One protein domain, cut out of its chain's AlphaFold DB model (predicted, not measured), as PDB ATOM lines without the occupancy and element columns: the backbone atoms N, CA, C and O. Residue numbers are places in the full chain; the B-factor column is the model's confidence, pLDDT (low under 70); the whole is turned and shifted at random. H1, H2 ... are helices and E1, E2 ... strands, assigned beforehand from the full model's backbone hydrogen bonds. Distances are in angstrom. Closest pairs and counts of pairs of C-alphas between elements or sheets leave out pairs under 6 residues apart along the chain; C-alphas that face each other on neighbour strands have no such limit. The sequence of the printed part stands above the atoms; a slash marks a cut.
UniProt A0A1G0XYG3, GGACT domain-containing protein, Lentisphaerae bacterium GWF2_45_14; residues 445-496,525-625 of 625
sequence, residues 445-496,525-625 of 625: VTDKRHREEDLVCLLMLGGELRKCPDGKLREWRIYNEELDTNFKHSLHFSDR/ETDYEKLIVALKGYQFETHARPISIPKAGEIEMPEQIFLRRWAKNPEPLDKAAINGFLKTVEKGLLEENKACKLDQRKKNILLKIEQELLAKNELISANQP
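What this domain is: This is residues 445 to 496 and 525 to 625 of the 625 residues of the protein "GGACT domain-containing protein" of Lentisphaerae bacterium GWF2_45_14 (UniProt A0A1G0XYG3). One helix, H1, lies in the middle, with a group of three helices packed on one side of it and a smaller group on the other. The first group is H3, side by side with H1, and the helical hairpin H5 and H6, whose helices cross both H1 and H3; the second is H4 with short H2 and the small hairpin E1 and E2. The printed part has 153 residues, with six named helices and three named strands in the order H1, E1, E2, H2, E3, H3, H4, H5, H6. It is mostly helix, with one two-stranded antiparallel sheet, E1 - E2. The whole is compact, with a radius of gyration of the C-alphas of 15.9 A and spans of 46 by 39 by 30 A.

How they stand to each other: H1, residues 452 to 462, is the hub. In E1, residues 465 to 467, and E2, residues 473 to 475, an antiparallel hairpin, N 466 and O 474 are within hydrogen-bond range at 2.9 A. H2 is residues 476 to 479; E3, residues 494 to 496, pairs with no named strand. H3, residues 528 to 542, touches H1 with residues 530 to 535 alone, at a shallow tilt of 24 degrees, opposite ways; the closest C-alphas, of Leu 461 and Leu 531, are 5.8 A apart. H4, residues 558 to 568, only just touches H1, with 3 pairs of C-alphas within 8 A, the closest those of Glu 452 and Glu 559 at 7.0 A. H4 also touches H2, closest at the C-alphas of Tyr 479 and Ala 567, 5.7 A. H5, residues 575 to 592, is about perpendicular to H3 at 81 degrees and touches it, closest at the C-alphas of Glu 541 and Gly 588, 4.0 A. H6, residues 600 to 621, touches H1 with residues 609 to 617 alone, about perpendicular at 78 degrees; the closest C-alphas, of Met 460 and Lys 616, are 6.1 A apart. H5 and H6 form a helical hairpin at a shallow tilt of 30 degrees, closest at the C-alphas of Leu 582 and Leu 606, 7.0 A. Every O i to N i+4 pair is within hydrogen-bond range in H1, H3, H4, H5 and H6; H2 is too short for such a pair.

Where its parts are: H1 begins at C-alpha 452 (159.100, 155.192, -38.246) and is 15.5 A long. H3 measures 20.8 A, H4 15.7 A and H5 25.7 A. H6, 31.4 A, ends at C-alpha 621 (162.317, 167.712, -49.999).

The domain as a whole: The C-alphas farthest apart, of Asp 470 and Cys 596, are 49.3 A apart. Residues 497 to 524 are not printed, and C-alphas 496 and 525 are 28.7 A apart across the cut. The links H2 to E3 and H3 to H4 are long. Mean pLDDT of the printed part is 92.1; residues 485 to 489 and 625 are under 70.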
ATOM      1  N   VAL A 445     145.716 149.928 -25.239       83.88
ATOM      2  CA  VAL A 445     147.143 150.276 -25.402       83.88
ATOM      3  C   VAL A 445     147.972 148.989 -25.309       83.88
ATOM      4  O   VAL A 445     147.946 148.295 -24.295       83.88
ATOM      5  N   THR A 446     148.700 148.651 -26.374       87.31
ATOM      6  CA  THR A 446     149.546 147.447 -26.472       87.31
ATOM      7  C   THR A 446     151.029 147.805 -26.430       87.31
ATOM      8  O   THR A 446     151.396 148.962 -26.588       87.31
ATOM      9  N   ASP A 447     151.909 146.803 -26.327       87.94
ATOM     10  CA  ASP A 447     153.366 146.977 -26.456       87.94
ATOM     11  C   ASP A 447     153.855 147.112 -27.914       87.94
ATOM     12  O   ASP A 447     155.060 147.063 -28.195       87.94
ATOM     13  N   LYS A 448     152.937 147.257 -28.877       92.00
ATOM     14  CA  LYS A 448     153.279 147.376 -30.294       92.00
ATOM     15  C   LYS A 448     154.049 148.671 -30.547       92.00
ATOM     16  O   LYS A 448     153.626 149.757 -30.155       92.00
ATOM     17  N   ARG A 449     155.177 148.537 -31.246       94.50
ATOM     18  CA  ARG A 449     156.017 149.660 -31.675       94.50
ATOM     19  C   ARG A 449     155.352 150.473 -32.777       94.50
ATOM     20  O   ARG A 449     154.634 149.924 -33.616       94.50
ATOM     21  N   HIS A 450     155.682 151.756 -32.818       96.88
ATOM     22  CA  HIS A 450     155.316 152.627 -33.929       96.88
ATOM     23  C   HIS A 450     156.163 152.319 -35.168       96.88
ATOM     24  O   HIS A 450     157.336 151.954 -35.056       96.88
ATOM     25  N   ARG A 451     155.583 152.506 -36.359       97.19
ATOM     26  CA  ARG A 451     156.374 152.590 -37.594       97.19
ATOM     27  C   ARG A 451     157.053 153.953 -37.660       97.19
ATOM     28  O   ARG A 451     156.444 154.963 -37.308       97.19
ATOM     29  N   GLU A 452     158.293 153.975 -38.133       97.94
ATOM     30  CA  GLU A 452     159.100 155.192 -38.246       97.94
ATOM     31  C   GLU A 452     158.414 156.243 -39.138       97.94
ATOM     32  O   GLU A 452     158.341 157.419 -38.783       97.94
ATOM     33  N   GLU A 453     157.811 155.818 -40.248       98.12
ATOM     34  CA  GLU A 453     157.135 156.702 -41.201       98.12
ATOM     35  C   GLU A 453     155.857 157.330 -40.626       98.12
ATOM     36  O   GLU A 453     155.526 158.476 -40.937       98.12
ATOM     37  N   ASP A 454     155.153 156.608 -39.750       98.38
ATOM     38  CA  ASP A 454     153.963 157.138 -39.082       98.38
ATOM     39  C   ASP A 454     154.344 158.235 -38.084       98.38
ATOM     40  O   ASP A 454     153.681 159.269 -38.017       98.38
ATOM     41  N   LEU A 455     155.442 158.042 -37.344       98.25
ATOM     42  CA  LEU A 455     155.972 159.054 -36.427       98.25
ATOM     43  C   LEU A 455     156.367 160.333 -37.171       98.25
ATOM     44  O   LEU A 455     156.108 161.435 -36.688       98.25
ATOM     45  N   VAL A 456     156.941 160.197 -38.369       98.44
ATOM     46  CA  VAL A 456     157.239 161.338 -39.243       98.44
ATOM     47  C   VAL A 456     155.958 162.043 -39.695       98.44
ATOM     48  O   VAL A 456     155.893 163.269 -39.628       98.44
ATOM     49  N   CYS A 457     154.910 161.307 -40.086       98.69
ATOM     50  CA  CYS A 457     153.609 161.906 -40.411       98.69
ATOM     51  C   CYS A 457     153.020 162.687 -39.226       98.69
ATOM     52  O   CYS A 457     152.570 163.820 -39.401       98.69
ATOM     53  N   LEU A 458     153.082 162.132 -38.011       98.19
ATOM     54  CA  LEU A 458     152.639 162.821 -36.796       98.19
ATOM     55  C   LEU A 458     153.437 164.110 -36.547       98.19
ATOM     56  O   LEU A 458     152.840 165.163 -36.314       98.19
ATOM     57  N   LEU A 459     154.769 164.069 -36.667       97.81
ATOM     58  CA  LEU A 459     155.623 165.256 -36.539       97.81
ATOM     59  C   LEU A 459     155.360 166.307 -37.624       97.81
ATOM     60  O   LEU A 459     155.422 167.497 -37.330       97.81
ATOM     61  N   MET A 460     155.041 165.910 -38.857       97.69
ATOM     62  CA  MET A 460     154.672 166.860 -39.913       97.69
ATOM     63  C   MET A 460     153.356 167.590 -39.609       97.69
ATOM     64  O   MET A 460     153.228 168.763 -39.964       97.69
ATOM     65  N   LEU A 461     152.407 166.923 -38.939       97.44
ATOM     66  CA  LEU A 461     151.114 167.502 -38.556       97.44
ATOM     67  C   LEU A 461     151.190 168.367 -37.291       97.44
ATOM     68  O   LEU A 461     150.511 169.386 -37.218       97.44
ATOM     69  N   GLY A 462     151.973 167.959 -36.288       95.94
ATOM     70  CA  GLY A 462     151.957 168.595 -34.964       95.94
ATOM     71  C   GLY A 462     153.283 169.175 -34.471       95.94
ATOM     72  O   GLY A 462     153.267 169.983 -33.547       95.94
ATOM     73  N   GLY A 463     154.421 168.776 -35.037       95.19
ATOM     74  CA  GLY A 463     155.749 169.253 -34.634       95.19
ATOM     75  C   GLY A 463     156.095 170.644 -35.180       95.19
ATOM     76  O   GLY A 463     155.260 171.348 -35.750       95.19
ATOM     77  N   GLU A 464     157.356 171.050 -35.036       94.75
ATOM     78  CA  GLU A 464     157.858 172.339 -35.520       94.75
ATOM     79  C   GLU A 464     159.027 172.164 -36.499       94.75
ATOM     80  O   GLU A 464     160.199 172.209 -36.127       94.75
ATOM     81  N   LEU A 465     158.716 172.029 -37.791       94.38
ATOM     82  CA  LEU A 465     159.727 172.104 -38.847       94.38
ATOM     83  C   LEU A 465     160.157 173.555 -39.079       94.38
ATOM     84  O   LEU A 465     159.388 174.372 -39.588       94.38
ATOM     85  N   ARG A 466     161.408 173.868 -38.739       92.31
ATOM     86  CA  ARG A 466     161.963 175.224 -38.805       92.31
ATOM     87  C   ARG A 466     163.349 175.232 -39.439       92.31
ATOM     88  O   ARG A 466     164.173 174.357 -39.184       92.31
ATOM     89  N   LYS A 467     163.634 176.267 -40.238       91.69
ATOM     90  CA  LYS A 467     165.003 176.570 -40.679       91.69
ATOM     91  C   LYS A 467     165.794 177.192 -39.535       91.69
ATOM     92  O   LYS A 467     165.419 178.238 -38.998       91.69
ATOM     93  N   CYS A 468     166.890 176.549 -39.169       88.38
ATOM     94  CA  CYS A 468     167.831 177.063 -38.187       88.38
ATOM     95  C   CYS A 468     168.730 178.162 -38.794       88.38
ATOM     96  O   CYS A 468     168.777 178.314 -40.017       88.38
ATOM     97  N   PRO A 469     169.473 178.926 -37.966       87.06
ATOM     98  CA  PRO A 469     170.393 179.963 -38.448       87.06
ATOM     99  C   PRO A 469     171.475 179.463 -39.418       87.06
ATOM    100  O   PRO A 469     171.969 180.234 -40.230       87.06
ATOM    101  N   ASP A 470     171.820 178.174 -39.362       88.44
ATOM    102  CA  ASP A 470     172.742 177.517 -40.296       88.44
ATOM    103  C   ASP A 470     172.076 177.094 -41.620       88.44
ATOM    104  O   ASP A 470     172.668 176.361 -42.410       88.44
ATOM    105  N   GLY A 471     170.835 177.524 -41.860       87.50
ATOM    106  CA  GLY A 471     170.065 177.260 -43.073       87.50
ATOM    107  C   GLY A 471     169.424 175.873 -43.140       87.50
ATOM    108  O   GLY A 471     168.584 175.647 -44.010       87.50
ATOM    109  N   LYS A 472     169.764 174.957 -42.223       91.31
ATOM    110  CA  LYS A 472     169.242 173.585 -42.227       91.31
ATOM    111  C   LYS A 472     167.836 173.527 -41.644       91.31
ATOM    112  O   LYS A 472     167.559 174.140 -40.611       91.31
ATOM    113  N   LEU A 473     166.961 172.765 -42.295       95.19
ATOM    114  CA  LEU A 473     165.644 172.434 -41.760       95.19
ATOM    115  C   LEU A 473     165.798 171.390 -40.648       95.19
ATOM    116  O   LEU A 473     166.540 170.425 -40.818       95.19
ATOM    117  N   ARG A 474     165.117 171.586 -39.518       96.25
ATOM    118  CA  ARG A 474     165.083 170.647 -38.387       96.25
ATOM    119  C   ARG A 474     163.690 170.591 -37.784       96.25
ATOM    120  O   ARG A 474     162.963 171.581 -37.855       96.25
ATOM    121  N   GLU A 475     163.347 169.469 -37.162       96.31
ATOM    122  CA  GLU A 475     162.235 169.444 -36.211       96.31
ATOM    123  C   GLU A 475     162.757 170.008 -34.888       96.31
ATOM    124  O   GLU A 475     163.651 169.444 -34.256       96.31
ATOM    125  N   TRP A 476     162.282 171.199 -34.539       94.31
ATOM    126  CA  TRP A 476     162.909 172.028 -33.525       94.31
ATOM    127  C   TRP A 476     162.631 171.538 -32.107       94.31
ATOM    128  O   TRP A 476     163.529 171.641 -31.276       94.31
ATOM    129  N   ARG A 477     161.450 170.979 -31.809       93.19
ATOM    130  CA  ARG A 477     161.109 170.573 -30.435       93.19
ATOM    131  C   ARG A 477     162.024 169.470 -29.925       93.19
ATOM    132  O   ARG A 477     162.562 169.573 -28.826       93.19
ATOM    133  N   ILE A 478     162.239 168.444 -30.739       93.88
ATOM    134  CA  ILE A 478     163.127 167.329 -30.418       93.88
ATOM    135  C   ILE A 478     164.587 167.773 -30.514       93.88
ATOM    136  O   ILE A 478     165.370 167.491 -29.611       93.88
ATOM    137  N   TYR A 479     164.967 168.488 -31.580       92.75
ATOM    138  CA  TYR A 479     166.357 168.917 -31.771       92.75
ATOM    139  C   TYR A 479     166.848 169.867 -30.672       92.75
ATOM    140  O   TYR A 479     168.014 169.816 -30.288       92.75
ATOM    141  N   ASN A 480     165.967 170.731 -30.168       90.19
ATOM    142  CA  ASN A 480     166.254 171.680 -29.100       90.19
ATOM    143  C   ASN A 480     165.984 171.095 -27.701       90.19
ATOM    144  O   ASN A 480     165.963 171.859 -26.738       90.19
ATOM    145  N   GLU A 481     165.805 169.776 -27.573       88.88
ATOM    146  CA  GLU A 481     165.660 169.081 -26.282       88.88
ATOM    147  C   GLU A 481     164.462 169.592 -25.457       88.88
ATOM    148  O   GLU A 481     164.509 169.653 -24.236       88.88
ATOM    149  N   GLU A 482     163.369 170.002 -26.107       89.06
ATOM    150  CA  GLU A 482     162.176 170.508 -25.406       89.06
ATOM    151  C   GLU A 482     161.264 169.387 -24.900       89.06
ATOM    152  O   GLU A 482     160.422 169.623 -24.043       89.06
ATOM    153  N   LEU A 483     161.421 168.176 -25.438       86.69
ATOM    154  CA  LEU A 483     160.729 166.966 -24.977       86.69
ATOM    155  C   LEU A 483     161.591 166.123 -24.026       86.69
ATOM    156  O   LEU A 483     161.190 165.023 -23.645       86.69
ATOM    157  N   ASP A 484     162.789 166.606 -23.702       76.38
ATOM    158  CA  ASP A 484     163.749 165.939 -22.833       76.38
ATOM    159  C   ASP A 484     163.654 166.525 -21.425       76.38
ATOM    160  O   ASP A 484     164.153 167.615 -21.150       76.38
ATOM    161  N   THR A 485     162.971 165.820 -20.527       63.41
ATOM    162  CA  THR A 485     162.793 166.283 -19.142       63.41
ATOM    163  C   THR A 485     163.747 165.599 -18.161       63.41
ATOM    164  O   THR A 485     163.596 165.750 -16.947       63.41
ATOM    165  N   ASN A 486     164.751 164.849 -18.642       62.47
ATOM    166  CA  ASN A 486     165.700 164.147 -17.779       62.47
ATOM    167  C   ASN A 486     167.166 164.281 -18.239       62.47
ATOM    168  O   ASN A 486     167.480 164.733 -19.326       62.47
ATOM    169  N   PHE A 487     168.108 163.857 -17.393       52.38
ATOM    170  CA  PHE A 487     169.549 163.921 -17.692       52.38
ATOM    171  C   PHE A 487     170.041 162.850 -18.695       52.38
ATOM    172  O   PHE A 487     171.248 162.677 -18.855       52.38
ATOM    173  N   LYS A 488     169.139 162.074 -19.312       62.41
ATOM    174  CA  LYS A 488     169.446 160.949 -20.214       62.41
ATOM    175  C   LYS A 488     168.999 161.179 -21.661       62.41
ATOM    176  O   LYS A 488     169.106 160.246 -22.455       62.41
ATOM    177  N   HIS A 489     168.518 162.367 -22.026       67.31
ATOM    178  CA  HIS A 489     168.079 162.665 -23.393       67.31
ATOM    179  C   HIS A 489     166.896 161.836 -23.901       67.31
ATOM    180  O   HIS A 489     166.696 161.696 -25.115       67.31
ATOM    181  N   SER A 490     166.101 161.274 -22.986       76.75
ATOM    182  CA  SER A 490     164.931 160.467 -23.339       76.75
ATOM    183  C   SER A 490     163.766 161.361 -23.755       76.75
ATOM    184  O   SER A 490     163.425 162.309 -23.059       76.75
ATOM    185  N   LEU A 491     163.121 161.032 -24.876       86.38
ATOM    186  CA  LEU A 491     162.018 161.830 -25.409       86.38
ATOM    187  C   LEU A 491     160.689 161.434 -24.775       86.38
ATOM    188  O   LEU A 491     160.278 160.276 -24.872       86.38
ATOM    189  N   HIS A 492     159.991 162.413 -24.211       88.25
ATOM    190  CA  HIS A 492     158.626 162.269 -23.725       88.25
ATOM    191  C   HIS A 492     157.634 162.657 -24.832       88.25
ATOM    192  O   HIS A 492     157.133 163.777 -24.881       88.25
ATOM    193  N   PHE A 493     157.408 161.751 -25.783       93.56
ATOM    194  CA  PHE A 493     156.603 162.021 -26.980       93.56
ATOM    195  C   PHE A 493     155.114 161.717 -26.761       93.56
ATOM    196  O   PHE A 493     154.256 162.489 -27.197       93.56
ATOM    197  N   SER A 494     154.812 160.624 -26.059       93.94
ATOM    198  CA  SER A 494     153.466 160.259 -25.608       93.94
ATOM    199  C   SER A 494     153.517 159.523 -24.271       93.94
ATOM    200  O   SER A 494     154.561 159.002 -23.880       93.94
ATOM    201  N   ASP A 495     152.399 159.508 -23.557       90.81
ATOM    202  CA  ASP A 495     152.296 158.968 -22.209       90.81
ATOM    203  C   ASP A 495     150.958 158.258 -21.994       90.81
ATOM    204  O   ASP A 495     149.951 158.585 -22.625       90.81
ATOM    205  N   ARG A 496     150.960 157.279 -21.091       88.50
ATOM    206  CA  ARG A 496     149.765 156.542 -20.675       88.50
ATOM    207  C   ARG A 496     149.480 156.904 -19.225       88.50
ATOM    208  O   ARG A 496     150.251 156.533 -18.342       88.50
ATOM    209  N   GLU A 525     146.777 181.285 -35.917       93.81
ATOM    210  CA  GLU A 525     145.632 180.395 -36.067       93.81
ATOM    211  C   GLU A 525     146.030 179.113 -36.805       93.81
ATOM    212  O   GLU A 525     146.556 179.150 -37.919       93.81
ATOM    213  N   THR A 526     145.825 177.982 -36.140       94.81
ATOM    214  CA  THR A 526     146.244 176.661 -36.602       94.81
ATOM    215  C   THR A 526     145.056 175.717 -36.552       94.81
ATOM    216  O   THR A 526     144.365 175.624 -35.541       94.81
ATOM    217  N   ASP A 527     144.821 174.989 -37.640       95.19
ATOM    218  CA  ASP A 527     143.767 173.981 -37.701       95.19
ATOM    219  C   ASP A 527     144.220 172.682 -37.007       95.19
ATOM    220  O   ASP A 527     144.704 171.742 -37.643       95.19
ATOM    221  N   TYR A 528     144.064 172.650 -35.682       97.50
ATOM    222  CA  TYR A 528     144.363 171.490 -34.842       97.50
ATOM    223  C   TYR A 528     143.351 170.344 -35.014       97.50
ATOM    224  O   TYR A 528     143.633 169.230 -34.575       97.50
ATOM    225  N   GLU A 529     142.208 170.558 -35.683       97.12
ATOM    226  CA  GLU A 529     141.186 169.521 -35.908       97.12
ATOM    227  C   GLU A 529     141.790 168.341 -36.677       97.12
ATOM    228  O   GLU A 529     141.606 167.185 -36.296       97.12
ATOM    229  N   LYS A 530     142.585 168.636 -37.714       96.25
ATOM    230  CA  LYS A 530     143.290 167.636 -38.532       96.25
ATOM    231  C   LYS A 530     144.219 166.763 -37.696       96.25
ATOM    232  O   LYS A 530     144.190 165.542 -37.818       96.25
ATOM    233  N   LEU A 531     145.016 167.392 -36.836       97.25
ATOM    234  CA  LEU A 531     145.961 166.708 -35.961       97.25
ATOM    235  C   LEU A 531     145.231 165.833 -34.940       97.25
ATOM    236  O   LEU A 531     145.567 164.662 -34.796       97.25
ATOM    237  N   ILE A 532     144.197 166.362 -34.286       97.94
ATOM    238  CA  ILE A 532     143.400 165.620 -33.300       97.94
ATOM    239  C   ILE A 532     142.731 164.405 -33.954       97.94
ATOM    240  O   ILE A 532     142.801 163.299 -33.421       97.94
ATOM    241  N   VAL A 533     142.127 164.573 -35.133       97.44
ATOM    242  CA  VAL A 533     141.513 163.465 -35.884       97.44
ATOM    243  C   VAL A 533     142.560 162.436 -36.320       97.44
ATOM    244  O   VAL A 533     142.307 161.235 -36.206       97.44
ATOM    245  N   ALA A 534     143.741 162.877 -36.766       98.06
ATOM    246  CA  ALA A 534     144.842 161.984 -37.113       98.06
ATOM    247  C   ALA A 534     145.322 161.171 -35.903       98.06
ATOM    248  O   ALA A 534     145.471 159.959 -36.023       98.06
ATOM    249  N   LEU A 535     145.500 161.803 -34.737       97.12
ATOM    250  CA  LEU A 535     145.898 161.126 -33.499       97.12
ATOM    251  C   LEU A 535     144.873 160.078 -33.073       97.12
ATOM    252  O   LEU A 535     145.253 158.962 -32.732       97.12
ATOM    253  N   LYS A 536     143.579 160.410 -33.136       95.25
ATOM    254  CA  LYS A 536     142.500 159.478 -32.791       95.25
ATOM    255  C   LYS A 536     142.491 158.268 -33.721       95.25
ATOM    256  O   LYS A 536     142.616 157.142 -33.255       95.25
ATOM    257  N   GLY A 537     142.435 158.487 -35.037       95.75
ATOM    258  CA  GLY A 537     142.473 157.383 -36.000       95.75
ATOM    259  C   GLY A 537     143.760 156.558 -35.898       95.75
ATOM    260  O   GLY A 537     143.733 155.336 -35.980       95.75
ATOM    261  N   TYR A 538     144.898 157.204 -35.653       97.00
ATOM    262  CA  TYR A 538     146.163 156.507 -35.468       97.00
ATOM    263  C   TYR A 538     146.182 155.638 -34.203       97.00
ATOM    264  O   TYR A 538     146.558 154.466 -34.275       97.00
ATOM    265  N   GLN A 539     145.768 156.180 -33.053       94.88
ATOM    266  CA  GLN A 539     145.788 155.461 -31.778       94.88
ATOM    267  C   GLN A 539     144.842 154.258 -31.787       94.88
ATOM    268  O   GLN A 539     145.217 153.203 -31.276       94.88
ATOM    269  N   PHE A 540     143.654 154.399 -32.382       93.38
ATOM    270  CA  PHE A 540     142.687 153.306 -32.472       93.38
ATOM    271  C   PHE A 540     143.191 152.175 -33.375       93.38
ATOM    272  O   PHE A 540     143.312 151.061 -32.901       93.38
ATOM    273  N   GLU A 541     143.636 152.441 -34.609       94.75
ATOM    274  CA  GLU A 541     144.112 151.345 -35.481       94.75
ATOM    275  C   GLU A 541     145.411 150.703 -34.975       94.75
ATOM    276  O   GLU A 541     145.659 149.506 -35.153       94.75
ATOM    277  N   THR A 542     146.329 151.509 -34.437       94.12
ATOM    278  CA  THR A 542     147.652 150.986 -34.091       94.12
ATOM    279  C   THR A 542     147.709 150.387 -32.711       94.12
ATOM    280  O   THR A 542     148.520 149.474 -32.533       94.12
ATOM    281  N   HIS A 543     146.903 150.887 -31.769       92.31
ATOM    282  CA  HIS A 543     146.972 150.504 -30.365       92.31
ATOM    283  C   HIS A 543     148.396 150.623 -29.795       92.31
ATOM    284  O   HIS A 543     148.794 149.854 -28.920       92.31
ATOM    285  N   ALA A 544     149.213 151.520 -30.356       92.25
ATOM    286  CA  ALA A 544     150.644 151.556 -30.093       92.25
ATOM    287  C   ALA A 544     150.955 151.972 -28.649       92.25
ATOM    288  O   ALA A 544     150.172 152.673 -27.999       92.25
ATOM    289  N   ARG A 545     152.118 151.522 -28.169       92.75
ATOM    290  CA  ARG A 545     152.639 151.833 -26.831       92.75
ATOM    291  C   ARG A 545     152.971 153.321 -26.684       92.75
ATOM    292  O   ARG A 545     153.353 153.937 -27.672       92.75
ATOM    293  N   PRO A 546     152.939 153.902 -25.475       93.00
ATOM    294  CA  PRO A 546     153.458 155.251 -25.271       93.00
ATOM    295  C   PRO A 546     154.979 155.305 -25.493       93.00
ATOM    296  O   PRO A 546     155.710 154.378 -25.131       93.00
ATOM    297  N   ILE A 547     155.465 156.419 -26.038       93.62
ATOM    298  CA  ILE A 547     156.891 156.748 -26.130       93.62
ATOM    299  C   ILE A 547     157.205 157.719 -24.984       93.62
ATOM    300  O   ILE A 547     157.319 158.935 -25.177       93.62
ATOM    301  N   SER A 548     157.294 157.163 -23.777       88.94
ATOM    302  CA  SER A 548     157.547 157.897 -22.539       88.94
ATOM    303  C   SER A 548     158.995 157.745 -22.070       88.94
ATOM    304  O   SER A 548     159.823 157.055 -22.678       88.94
ATOM    305  N   ILE A 549     159.334 158.436 -20.984       83.25
ATOM    306  CA  ILE A 549     160.660 158.353 -20.374       83.25
ATOM    307  C   ILE A 549     160.867 156.950 -19.781       83.25
ATOM    308  O   ILE A 549     160.112 156.566 -18.884       83.25
ATOM    309  N   PRO A 550     161.897 156.194 -20.218       79.56
ATOM    310  CA  PRO A 550     162.185 154.876 -19.664       79.56
ATOM    311  C   PRO A 550     162.512 154.952 -18.173       79.56
ATOM    312  O   PRO A 550     163.126 155.919 -17.700       79.56
ATOM    313  N   LYS A 551     162.162 153.905 -17.420       77.75
ATOM    314  CA  LYS A 551     162.490 153.850 -15.990       77.75
ATOM    315  C   LYS A 551     164.003 153.777 -15.788       77.75
ATOM    316  O   LYS A 551     164.780 153.406 -16.672       77.75
ATOM    317  N   ALA A 552     164.457 154.134 -14.588       74.19
ATOM    318  CA  ALA A 552     165.874 154.070 -14.253       74.19
ATOM    319  C   ALA A 552     166.430 152.645 -14.456       74.19
ATOM    320  O   ALA A 552     166.043 151.718 -13.754       74.19
ATOM    321  N   GLY A 553     167.352 152.494 -15.411       73.06
ATOM    322  CA  GLY A 553     167.989 151.214 -15.747       73.06
ATOM    323  C   GLY A 553     167.454 150.564 -17.025       73.06
ATOM    324  O   GLY A 553     168.087 149.641 -17.529       73.06
ATOM    325  N   GLU A 554     166.352 151.065 -17.585       79.62
ATOM    326  CA  GLU A 554     165.829 150.603 -18.872       79.62
ATOM    327  C   GLU A 554     166.595 151.217 -20.047       79.62
ATOM    328  O   GLU A 554     167.131 152.330 -19.969       79.62
ATOM    329  N   ILE A 555     166.663 150.452 -21.140       81.81
ATOM    330  CA  ILE A 555     167.263 150.899 -22.394       81.81
ATOM    331  C   ILE A 555     166.283 151.849 -23.074       81.81
ATOM    332  O   ILE A 555     165.068 151.662 -23.044       81.81
ATOM    333  N   GLU A 556     166.845 152.855 -23.719       85.62
ATOM    334  CA  GLU A 556     166.116 153.764 -24.578       85.62
ATOM    335  C   GLU A 556     165.324 153.054 -25.690       85.62
ATOM    336  O   GLU A 556     165.775 152.063 -26.275       85.62
ATOM    337  N   MET A 557     164.139 153.580 -26.014       89.81
ATOM    338  CA  MET A 557     163.294 152.998 -27.051       89.81
ATOM    339  C   MET A 557     163.849 153.289 -28.460       89.81
ATOM    340  O   MET A 557     164.272 154.416 -28.731       89.81
ATOM    341  N   PRO A 558     163.796 152.329 -29.406       92.19
ATOM    342  CA  PRO A 558     164.214 152.556 -30.793       92.19
ATOM    343  C   PRO A 558     163.517 153.745 -31.462       92.19
ATOM    344  O   PRO A 558     164.156 154.496 -32.194       92.19
ATOM    345  N   GLU A 559     162.240 153.963 -31.148       94.38
ATOM    346  CA  GLU A 559     161.459 155.108 -31.610       94.38
ATOM    347  C   GLU A 559     162.091 156.443 -31.172       94.38
ATOM    348  O   GLU A 559     162.159 157.376 -31.966       94.38
ATOM    349  N   GLN A 560     162.632 156.533 -29.949       92.62
ATOM    350  CA  GLN A 560     163.293 157.746 -29.442       92.62
ATOM    351  C   GLN A 560     164.602 158.027 -30.194       92.62
ATOM    352  O   GLN A 560     164.877 159.169 -30.573       92.62
ATOM    353  N   ILE A 561     165.383 156.977 -30.469       92.12
ATOM    354  CA  ILE A 561     166.622 157.069 -31.256       92.12
ATOM    355  C   ILE A 561     166.311 157.547 -32.679       92.12
ATOM    356  O   ILE A 561     166.958 158.471 -33.181       92.12
ATOM    357  N   PHE A 562     165.303 156.940 -33.313       95.81
ATOM    358  CA  PHE A 562     164.834 157.323 -34.640       95.81
ATOM    359  C   PHE A 562     164.394 158.790 -34.682       95.81
ATOM    360  O   PHE A 562     164.890 159.556 -35.510       95.81
ATOM    361  N   LEU A 563     163.519 159.192 -33.758       95.75
ATOM    362  CA  LEU A 563     162.970 160.544 -33.674       95.75
ATOM    363  C   LEU A 563     164.074 161.598 -33.548       95.75
ATOM    364  O   LEU A 563     164.055 162.584 -34.279       95.75
ATOM    365  N   ARG A 564     165.088 161.382 -32.695       94.00
ATOM    366  CA  ARG A 564     166.226 162.316 -32.595       94.00
ATOM    367  C   ARG A 564     167.058 162.378 -33.871       94.00
ATOM    368  O   ARG A 564     167.508 163.462 -34.253       94.00
ATOM    369  N   ARG A 565     167.276 161.237 -34.536       95.19
ATOM    370  CA  ARG A 565     168.001 161.193 -35.815       95.19
ATOM    371  C   ARG A 565     167.260 161.998 -36.881       95.19
ATOM    372  O   ARG A 565     167.879 162.856 -37.510       95.19
ATOM    373  N   TRP A 566     165.962 161.746 -37.048       96.62
ATOM    374  CA  TRP A 566     165.133 162.422 -38.045       96.62
ATOM    375  C   TRP A 566     164.948 163.909 -37.719       96.62
ATOM    376  O   TRP A 566     165.129 164.747 -38.589       96.62
ATOM    377  N   ALA A 567     164.712 164.280 -36.459       95.75
ATOM    378  CA  ALA A 567     164.575 165.684 -36.064       95.75
ATOM    379  C   ALA A 567     165.818 166.527 -36.393       95.75
ATOM    380  O   ALA A 567     165.706 167.685 -36.801       95.75
ATOM    381  N   LYS A 568     167.013 165.936 -36.250       94.75
ATOM    382  CA  LYS A 568     168.288 166.583 -36.579       94.75
ATOM    383  C   LYS A 568     168.491 166.768 -38.084       94.75
ATOM    384  O   LYS A 568     169.094 167.771 -38.468       94.75
ATOM    385  N   ASN A 569     168.042 165.811 -38.898       95.19
ATOM    386  CA  ASN A 569     168.127 165.839 -40.359       95.19
ATOM    387  C   ASN A 569     166.827 165.264 -40.960       95.19
ATOM    388  O   ASN A 569     166.780 164.067 -41.248       95.19
ATOM    389  N   PRO A 570     165.768 166.080 -41.114       96.75
ATOM    390  CA  PRO A 570     164.500 165.607 -41.649       96.75
ATOM    391  C   PRO A 570     164.657 165.108 -43.085       96.75
ATOM    392  O   PRO A 570     165.185 165.812 -43.947       96.75
ATOM    393  N   GLU A 571     164.171 163.898 -43.335       96.06
ATOM    394  CA  GLU A 571     164.119 163.278 -44.660       96.06
ATOM    395  C   GLU A 571     162.657 163.137 -45.105       96.06
ATOM    396  O   GLU A 571     161.796 162.845 -44.263       96.06
ATOM    397  N   PRO A 572     162.350 163.379 -46.394       97.19
ATOM    398  CA  PRO A 572     160.997 163.276 -46.903       97.19
ATOM    399  C   PRO A 572     160.580 161.809 -47.019       97.19
ATOM    400  O   PRO A 572     161.384 160.928 -47.326       97.19
ATOM    401  N   LEU A 573     159.295 161.558 -46.812       97.94
ATOM    402  CA  LEU A 573     158.663 160.266 -47.036       97.94
ATOM    403  C   LEU A 573     158.284 160.090 -48.506       97.94
ATOM    404  O   LEU A 573     157.971 161.054 -49.213       97.94
ATOM    405  N   ASP A 574     158.232 158.842 -48.963       96.75
ATOM    406  CA  ASP A 574     157.593 158.541 -50.237       96.75
ATOM    407  C   ASP A 574     156.056 158.684 -50.134       96.75
ATOM    408  O   ASP A 574     155.446 158.686 -49.058       96.75
ATOM    409  N   LYS A 575     155.389 158.810 -51.288       96.31
ATOM    410  CA  LYS A 575     153.920 158.915 -51.323       96.31
ATOM    411  C   LYS A 575     153.234 157.642 -50.816       96.31
ATOM    412  O   LYS A 575     152.081 157.703 -50.393       96.31
ATOM    413  N   ALA A 576     153.894 156.486 -50.887       97.75
ATOM    414  CA  ALA A 576     153.320 155.220 -50.446       97.75
ATOM    415  C   ALA A 576     153.213 155.155 -48.913       97.75
ATOM    416  O   ALA A 576     152.197 154.681 -48.405       97.75
ATOM    417  N   ALA A 577     154.195 155.695 -48.195       98.19
ATOM    418  CA  ALA A 577     154.240 155.824 -46.748       98.19
ATOM    419  C   ALA A 577     153.164 156.793 -46.246       98.19
ATOM    420  O   ALA A 577     152.387 156.421 -45.369       98.19
ATOM    421  N   ILE A 578     153.024 157.970 -46.872       98.50
ATOM    422  CA  ILE A 578     151.945 158.925 -46.550       98.50
ATOM    423  C   ILE A 578     150.568 158.272 -46.758       98.50
ATOM    424  O   ILE A 578     149.718 158.304 -45.869       98.50
ATOM    425  N   ASN A 579     150.358 157.594 -47.891       98.38
ATOM    426  CA  ASN A 579     149.122 156.846 -48.146       98.38
ATOM    427  C   ASN A 579     148.906 155.695 -47.151       98.38
ATOM    428  O   ASN A 579     147.769 155.368 -46.807       98.38
ATOM    429  N   GLY A 580     149.986 155.056 -46.701       98.56
ATOM    430  CA  GLY A 580     149.963 154.031 -45.663       98.56
ATOM    431  C   GLY A 580     149.479 154.581 -44.324       98.56
ATOM    432  O   GLY A 580     148.617 153.960 -43.704       98.56
ATOM    433  N   PHE A 581     149.972 155.752 -43.918       98.69
ATOM    434  CA  PHE A 581     149.520 156.461 -42.721       98.69
ATOM    435  C   PHE A 581     148.046 156.876 -42.828       98.69
ATOM    436  O   PHE A 581     147.262 156.598 -41.924       98.69
ATOM    437  N   LEU A 582     147.622 157.452 -43.958       98.75
ATOM    438  CA  LEU A 582     146.223 157.853 -44.171       98.75
ATOM    439  C   LEU A 582     145.253 156.668 -44.079       98.75
ATOM    440  O   LEU A 582     144.196 156.790 -43.464       98.75
ATOM    441  N   LYS A 583     145.627 155.502 -44.625       98.44
ATOM    442  CA  LYS A 583     144.845 154.262 -44.477       98.44
ATOM    443  C   LYS A 583     144.780 153.787 -43.028       98.44
ATOM    444  O   LYS A 583     143.747 153.271 -42.612       98.44
ATOM    445  N   THR A 584     145.869 153.932 -42.271       98.44
ATOM    446  CA  THR A 584     145.891 153.636 -40.832       98.44
ATOM    447  C   THR A 584     144.910 154.540 -40.087       98.44
ATOM    448  O   THR A 584     144.057 154.035 -39.364       98.44
ATOM    449  N   VAL A 585     144.953 155.855 -40.330       98.31
ATOM    450  CA  VAL A 585     144.011 156.809 -39.724       98.31
ATOM    451  C   VAL A 585     142.569 156.487 -40.123       98.31
ATOM    452  O   VAL A 585     141.700 156.432 -39.259       98.31
ATOM    453  N   GLU A 586     142.298 156.230 -41.406       98.38
ATOM    454  CA  GLU A 586     140.960 155.873 -41.894       98.38
ATOM    455  C   GLU A 586     140.383 154.657 -41.158       98.38
ATOM    456  O   GLU A 586     139.242 154.708 -40.698       98.38
ATOM    457  N   LYS A 587     141.164 153.582 -41.010       97.25
ATOM    458  CA  LYS A 587     140.713 152.375 -40.310       97.25
ATOM    459  C   LYS A 587     140.430 152.618 -38.835       97.25
ATOM    460  O   LYS A 587     139.393 152.172 -38.354       97.25
ATOM    461  N   GLY A 588     141.279 153.365 -38.137       95.44
ATOM    462  CA  GLY A 588     141.035 153.633 -36.724       95.44
ATOM    463  C   GLY A 588     139.860 154.580 -36.504       95.44
ATOM    464  O   GLY A 588     139.133 154.424 -35.532       95.44
ATOM    465  N   LEU A 589     139.579 155.497 -37.438       95.12
ATOM    466  CA  LEU A 589     138.335 156.274 -37.404       95.12
ATOM    467  C   LEU A 589     137.101 155.382 -37.611       95.12
ATOM    468  O   LEU A 589     136.068 155.618 -36.985       95.12
ATOM    469  N   LEU A 590     137.181 154.364 -38.475       95.31
ATOM    470  CA  LEU A 590     136.112 153.369 -38.618       95.31
ATOM    471  C   LEU A 590     135.928 152.562 -37.328       95.31
ATOM    472  O   LEU A 590     134.787 152.351 -36.912       95.31
ATOM    473  N   GLU A 591     137.026 152.165 -36.683       92.94
ATOM    474  CA  GLU A 591     137.013 151.447 -35.409       92.94
ATOM    475  C   GLU A 591     136.396 152.283 -34.282       92.94
ATOM    476  O   GLU A 591     135.423 151.841 -33.670       92.94
ATOM    477  N   GLU A 592     136.895 153.505 -34.063       91.19
ATOM    478  CA  GLU A 592     136.396 154.447 -33.049       91.19
ATOM    479  C   GLU A 592     134.876 154.620 -33.170       91.19
ATOM    480  O   GLU A 592     134.142 154.616 -32.183       91.19
ATOM    481  N   ASN A 593     134.386 154.736 -34.407       89.81
ATOM    482  CA  ASN A 593     132.983 154.997 -34.706       89.81
ATOM    483  C   ASN A 593     132.143 153.720 -34.870       89.81
ATOM    484  O   ASN A 593     130.948 153.830 -35.149       89.81
ATOM    485  N   LYS A 594     132.737 152.523 -34.730       89.12
ATOM    486  CA  LYS A 594     132.097 151.224 -35.016       89.12
ATOM    487  C   LYS A 594     131.350 151.227 -36.356       89.12
ATOM    488  O   LYS A 594     130.234 150.720 -36.476       89.12
ATOM    489  N   ALA A 595     131.957 151.847 -37.364       90.81
ATOM    490  CA  ALA A 595     131.335 152.138 -38.646       90.81
ATOM    491  C   ALA A 595     131.987 151.338 -39.775       90.81
ATOM    492  O   ALA A 595     133.194 151.133 -39.801       90.81
ATOM    493  N   CYS A 596     131.197 150.946 -40.777       90.94
ATOM    494  CA  CYS A 596     131.732 150.294 -41.980       90.94
ATOM    495  C   CYS A 596     132.258 151.295 -43.023       90.94
ATOM    496  O   CYS A 596     132.961 150.898 -43.951       90.94
ATOM    497  N   LYS A 597     131.863 152.573 -42.936       92.62
ATOM    498  CA  LYS A 597     132.257 153.647 -43.864       92.62
ATOM    499  C   LYS A 597     132.336 154.987 -43.139       92.62
ATOM    500  O   LYS A 597     131.503 155.270 -42.282       92.62
ATOM    501  N   LEU A 598     133.281 155.830 -43.556       92.25
ATOM    502  CA  LEU A 598     133.383 157.206 -43.077       92.25
ATOM    503  C   LEU A 598     132.299 158.097 -43.692       92.25
ATOM    504  O   LEU A 598     131.982 157.994 -44.886       92.25
ATOM    505  N   ASP A 599     131.774 159.005 -42.874       92.44
ATOM    506  CA  ASP A 599     130.908 160.092 -43.320       92.44
ATOM    507  C   ASP A 599     131.679 161.126 -44.167       92.44
ATOM    508  O   ASP A 599     132.907 161.086 -44.299       92.44
ATOM    509  N   GLN A 600     130.948 162.060 -44.783       93.56
ATOM    510  CA  GLN A 600     131.550 163.061 -45.666       93.56
ATOM    511  C   GLN A 600     132.509 164.005 -44.926       93.56
ATOM    512  O   GLN A 600     133.509 164.428 -45.504       93.56
ATOM    513  N   ARG A 601     132.241 164.321 -43.654       92.06
ATOM    514  CA  ARG A 601     133.076 165.227 -42.859       92.06
ATOM    515  C   ARG A 601     134.437 164.594 -42.590       92.06
ATOM    516  O   ARG A 601     135.457 165.206 -42.893       92.06
ATOM    517  N   LYS A 602     134.457 163.346 -42.119       92.88
ATOM    518  CA  LYS A 602     135.688 162.584 -41.860       92.88
ATOM    519  C   LYS A 602     136.503 162.373 -43.137       92.88
ATOM    520  O   LYS A 602     137.717 162.544 -43.113       92.88
ATOM    521  N   LYS A 603     135.849 162.104 -44.276       95.31
ATOM    522  CA  LYS A 603     136.521 162.048 -45.590       95.31
ATOM    523  C   LYS A 603     137.168 163.375 -45.975       95.31
ATOM    524  O   LYS A 603     138.317 163.390 -46.405       95.31
ATOM    525  N   ASN A 604     136.456 164.486 -45.799       96.44
ATOM    526  CA  ASN A 604     137.001 165.813 -46.081       96.44
ATOM    527  C   ASN A 604     138.203 166.129 -45.177       96.44
ATOM    528  O   ASN A 604     139.178 166.703 -45.650       96.44
ATOM    529  N   ILE A 605     138.163 165.736 -43.898       96.31
ATOM    530  CA  ILE A 605     139.291 165.916 -42.974       96.31
ATOM    531  C   ILE A 605     140.490 165.057 -43.396       96.31
ATOM    532  O   ILE A 605     141.599 165.577 -43.435       96.31
ATOM    533  N   LEU A 606     140.291 163.793 -43.791       97.44
ATOM    534  CA  LEU A 606     141.375 162.949 -44.317       97.44
ATOM    535  C   LEU A 606     142.055 163.564 -45.546       97.44
ATOM    536  O   LEU A 606     143.280 163.573 -45.616       97.44
ATOM    537  N   LEU A 607     141.281 164.141 -46.472       97.75
ATOM    538  CA  LEU A 607     141.838 164.860 -47.625       97.75
ATOM    539  C   LEU A 607     142.661 166.082 -47.197       97.75
ATOM    540  O   LEU A 607     143.713 166.354 -47.770       97.75
ATOM    541  N   LYS A 608     142.216 166.820 -46.174       97.88
ATOM    542  CA  LYS A 608     142.989 167.944 -45.629       97.88
ATOM    543  C   LYS A 608     144.280 167.482 -44.939       97.88
ATOM    544  O   LYS A 608     145.298 168.155 -45.075       97.88
ATOM    545  N   ILE A 609     144.244 166.355 -44.221       98.50
ATOM    546  CA  ILE A 609     145.433 165.731 -43.613       98.50
ATOM    547  C   ILE A 609     146.426 165.344 -44.716       98.50
ATOM    548  O   ILE A 609     147.600 165.683 -44.622       98.50
ATOM    549  N   GLU A 610     145.959 164.697 -45.787       98.50
ATOM    550  CA  GLU A 610     146.789 164.346 -46.946       98.50
ATOM    551  C   GLU A 610     147.469 165.578 -47.554       98.50
ATOM    552  O   GLU A 610     148.685 165.582 -47.744       98.50
ATOM    553  N   GLN A 611     146.704 166.641 -47.816       98.06
ATOM    554  CA  GLN A 611     147.227 167.887 -48.385       98.06
ATOM    555  C   GLN A 611     148.312 168.515 -47.505       98.06
ATOM    556  O   GLN A 611     149.336 168.967 -48.017       98.06
ATOM    557  N   GLU A 612     148.116 168.530 -46.186       97.50
ATOM    558  CA  GLU A 612     149.102 169.066 -45.250       97.50
ATOM    559  C   GLU A 612     150.369 168.212 -45.184       97.50
ATOM    560  O   GLU A 612     151.471 168.759 -45.252       97.50
ATOM    561  N   LEU A 613     150.226 166.885 -45.115       98.44
ATOM    562  CA  LEU A 613     151.361 165.962 -45.138       98.44
ATOM    563  C   LEU A 613     152.180 166.139 -46.419       98.44
ATOM    564  O   LEU A 613     153.397 166.268 -46.344       98.44
ATOM    565  N   LEU A 614     151.527 166.211 -47.583       98.19
ATOM    566  CA  LEU A 614     152.204 166.434 -48.863       98.19
ATOM    567  C   LEU A 614     152.933 167.783 -48.892       98.19
ATOM    568  O   LEU A 614     154.107 167.820 -49.249       98.19
ATOM    569  N   ALA A 615     152.293 168.866 -48.443       97.12
ATOM    570  CA  ALA A 615     152.913 170.191 -48.406       97.12
ATOM    571  C   ALA A 615     154.136 170.249 -47.468       97.12
ATOM    572  O   ALA A 615     155.170 170.830 -47.808       97.12
ATOM    573  N   LYS A 616     154.057 169.627 -46.285       96.62
ATOM    574  CA  LYS A 616     155.186 169.543 -45.340       96.62
ATOM    575  C   LYS A 616     156.302 168.643 -45.868       96.62
ATOM    576  O   LYS A 616     157.477 168.962 -45.696       96.62
ATOM    577  N   ASN A 617     155.951 167.565 -46.558       97.56
ATOM    578  CA  ASN A 617     156.914 166.660 -47.169       97.56
ATOM    579  C   ASN A 617     157.662 167.305 -48.350       97.56
ATOM    580  O   ASN A 617     158.873 167.129 -48.502       97.56
ATOM    581  N   GLU A 618     156.968 168.112 -49.156       96.69
ATOM    582  CA  GLU A 618     157.575 168.948 -50.199       96.69
ATOM    583  C   GLU A 618     158.521 169.993 -49.600       96.69
ATOM    584  O   GLU A 618     159.627 170.180 -50.109       96.69
ATOM    585  N   LEU A 619     158.143 170.618 -48.477       95.06
ATOM    586  CA  LEU A 619     159.028 171.527 -47.744       95.06
ATOM    587  C   LEU A 619     160.317 170.822 -47.302       95.06
ATOM    588  O   LEU A 619     161.392 171.402 -47.443       95.06
ATOM    589  N   ILE A 620     160.237 169.595 -46.785       96.00
ATOM    590  CA  ILE A 620     161.431 168.822 -46.414       96.00
ATOM    591  C   ILE A 620     162.278 168.525 -47.657       96.00
ATOM    592  O   ILE A 620     163.474 168.810 -47.660       96.00
ATOM    593  N   SER A 621     161.649 168.042 -48.730       94.19
ATOM    594  CA  SER A 621     162.317 167.712 -49.999       94.19
ATOM    595  C   SER A 621     163.070 168.911 -50.587       94.19
ATOM    596  O   SER A 621     164.219 168.789 -50.995       94.19
ATOM    597  N   ALA A 622     162.455 170.097 -50.573       92.00
ATOM    598  CA  ALA A 622     163.045 171.333 -51.088       92.00
ATOM    599  C   ALA A 622     164.209 171.878 -50.236       92.00
ATOM    600  O   ALA A 622     164.863 172.838 -50.638       92.00
ATOM    601  N   ASN A 623     164.437 171.317 -49.046       87.75
ATOM    602  CA  ASN A 623     165.502 171.717 -48.126       87.75
ATOM    603  C   ASN A 623     166.502 170.587 -47.850       87.75
ATOM    604  O   ASN A 623     167.280 170.682 -46.896       87.75
ATOM    605  N   GLN A 624     166.494 169.543 -48.682       78.19
ATOM    606  CA  GLN A 624     167.595 168.592 -48.734       78.19
ATOM    607  C   GLN A 624     168.825 169.244 -49.393       78.19
ATOM    608  O   GLN A 624     168.659 170.077 -50.287       78.19
ATOM    609  N   PRO A 625     170.040 168.935 -48.904       60.75
ATOM    610  CA  PRO A 625     171.285 169.480 -49.438       60.75
ATOM    611  C   PRO A 625     171.578 169.063 -50.882       60.75
ATOM    612  O   PRO A 625     171.147 167.958 -51.287       60.75
TER     613      PRO A 625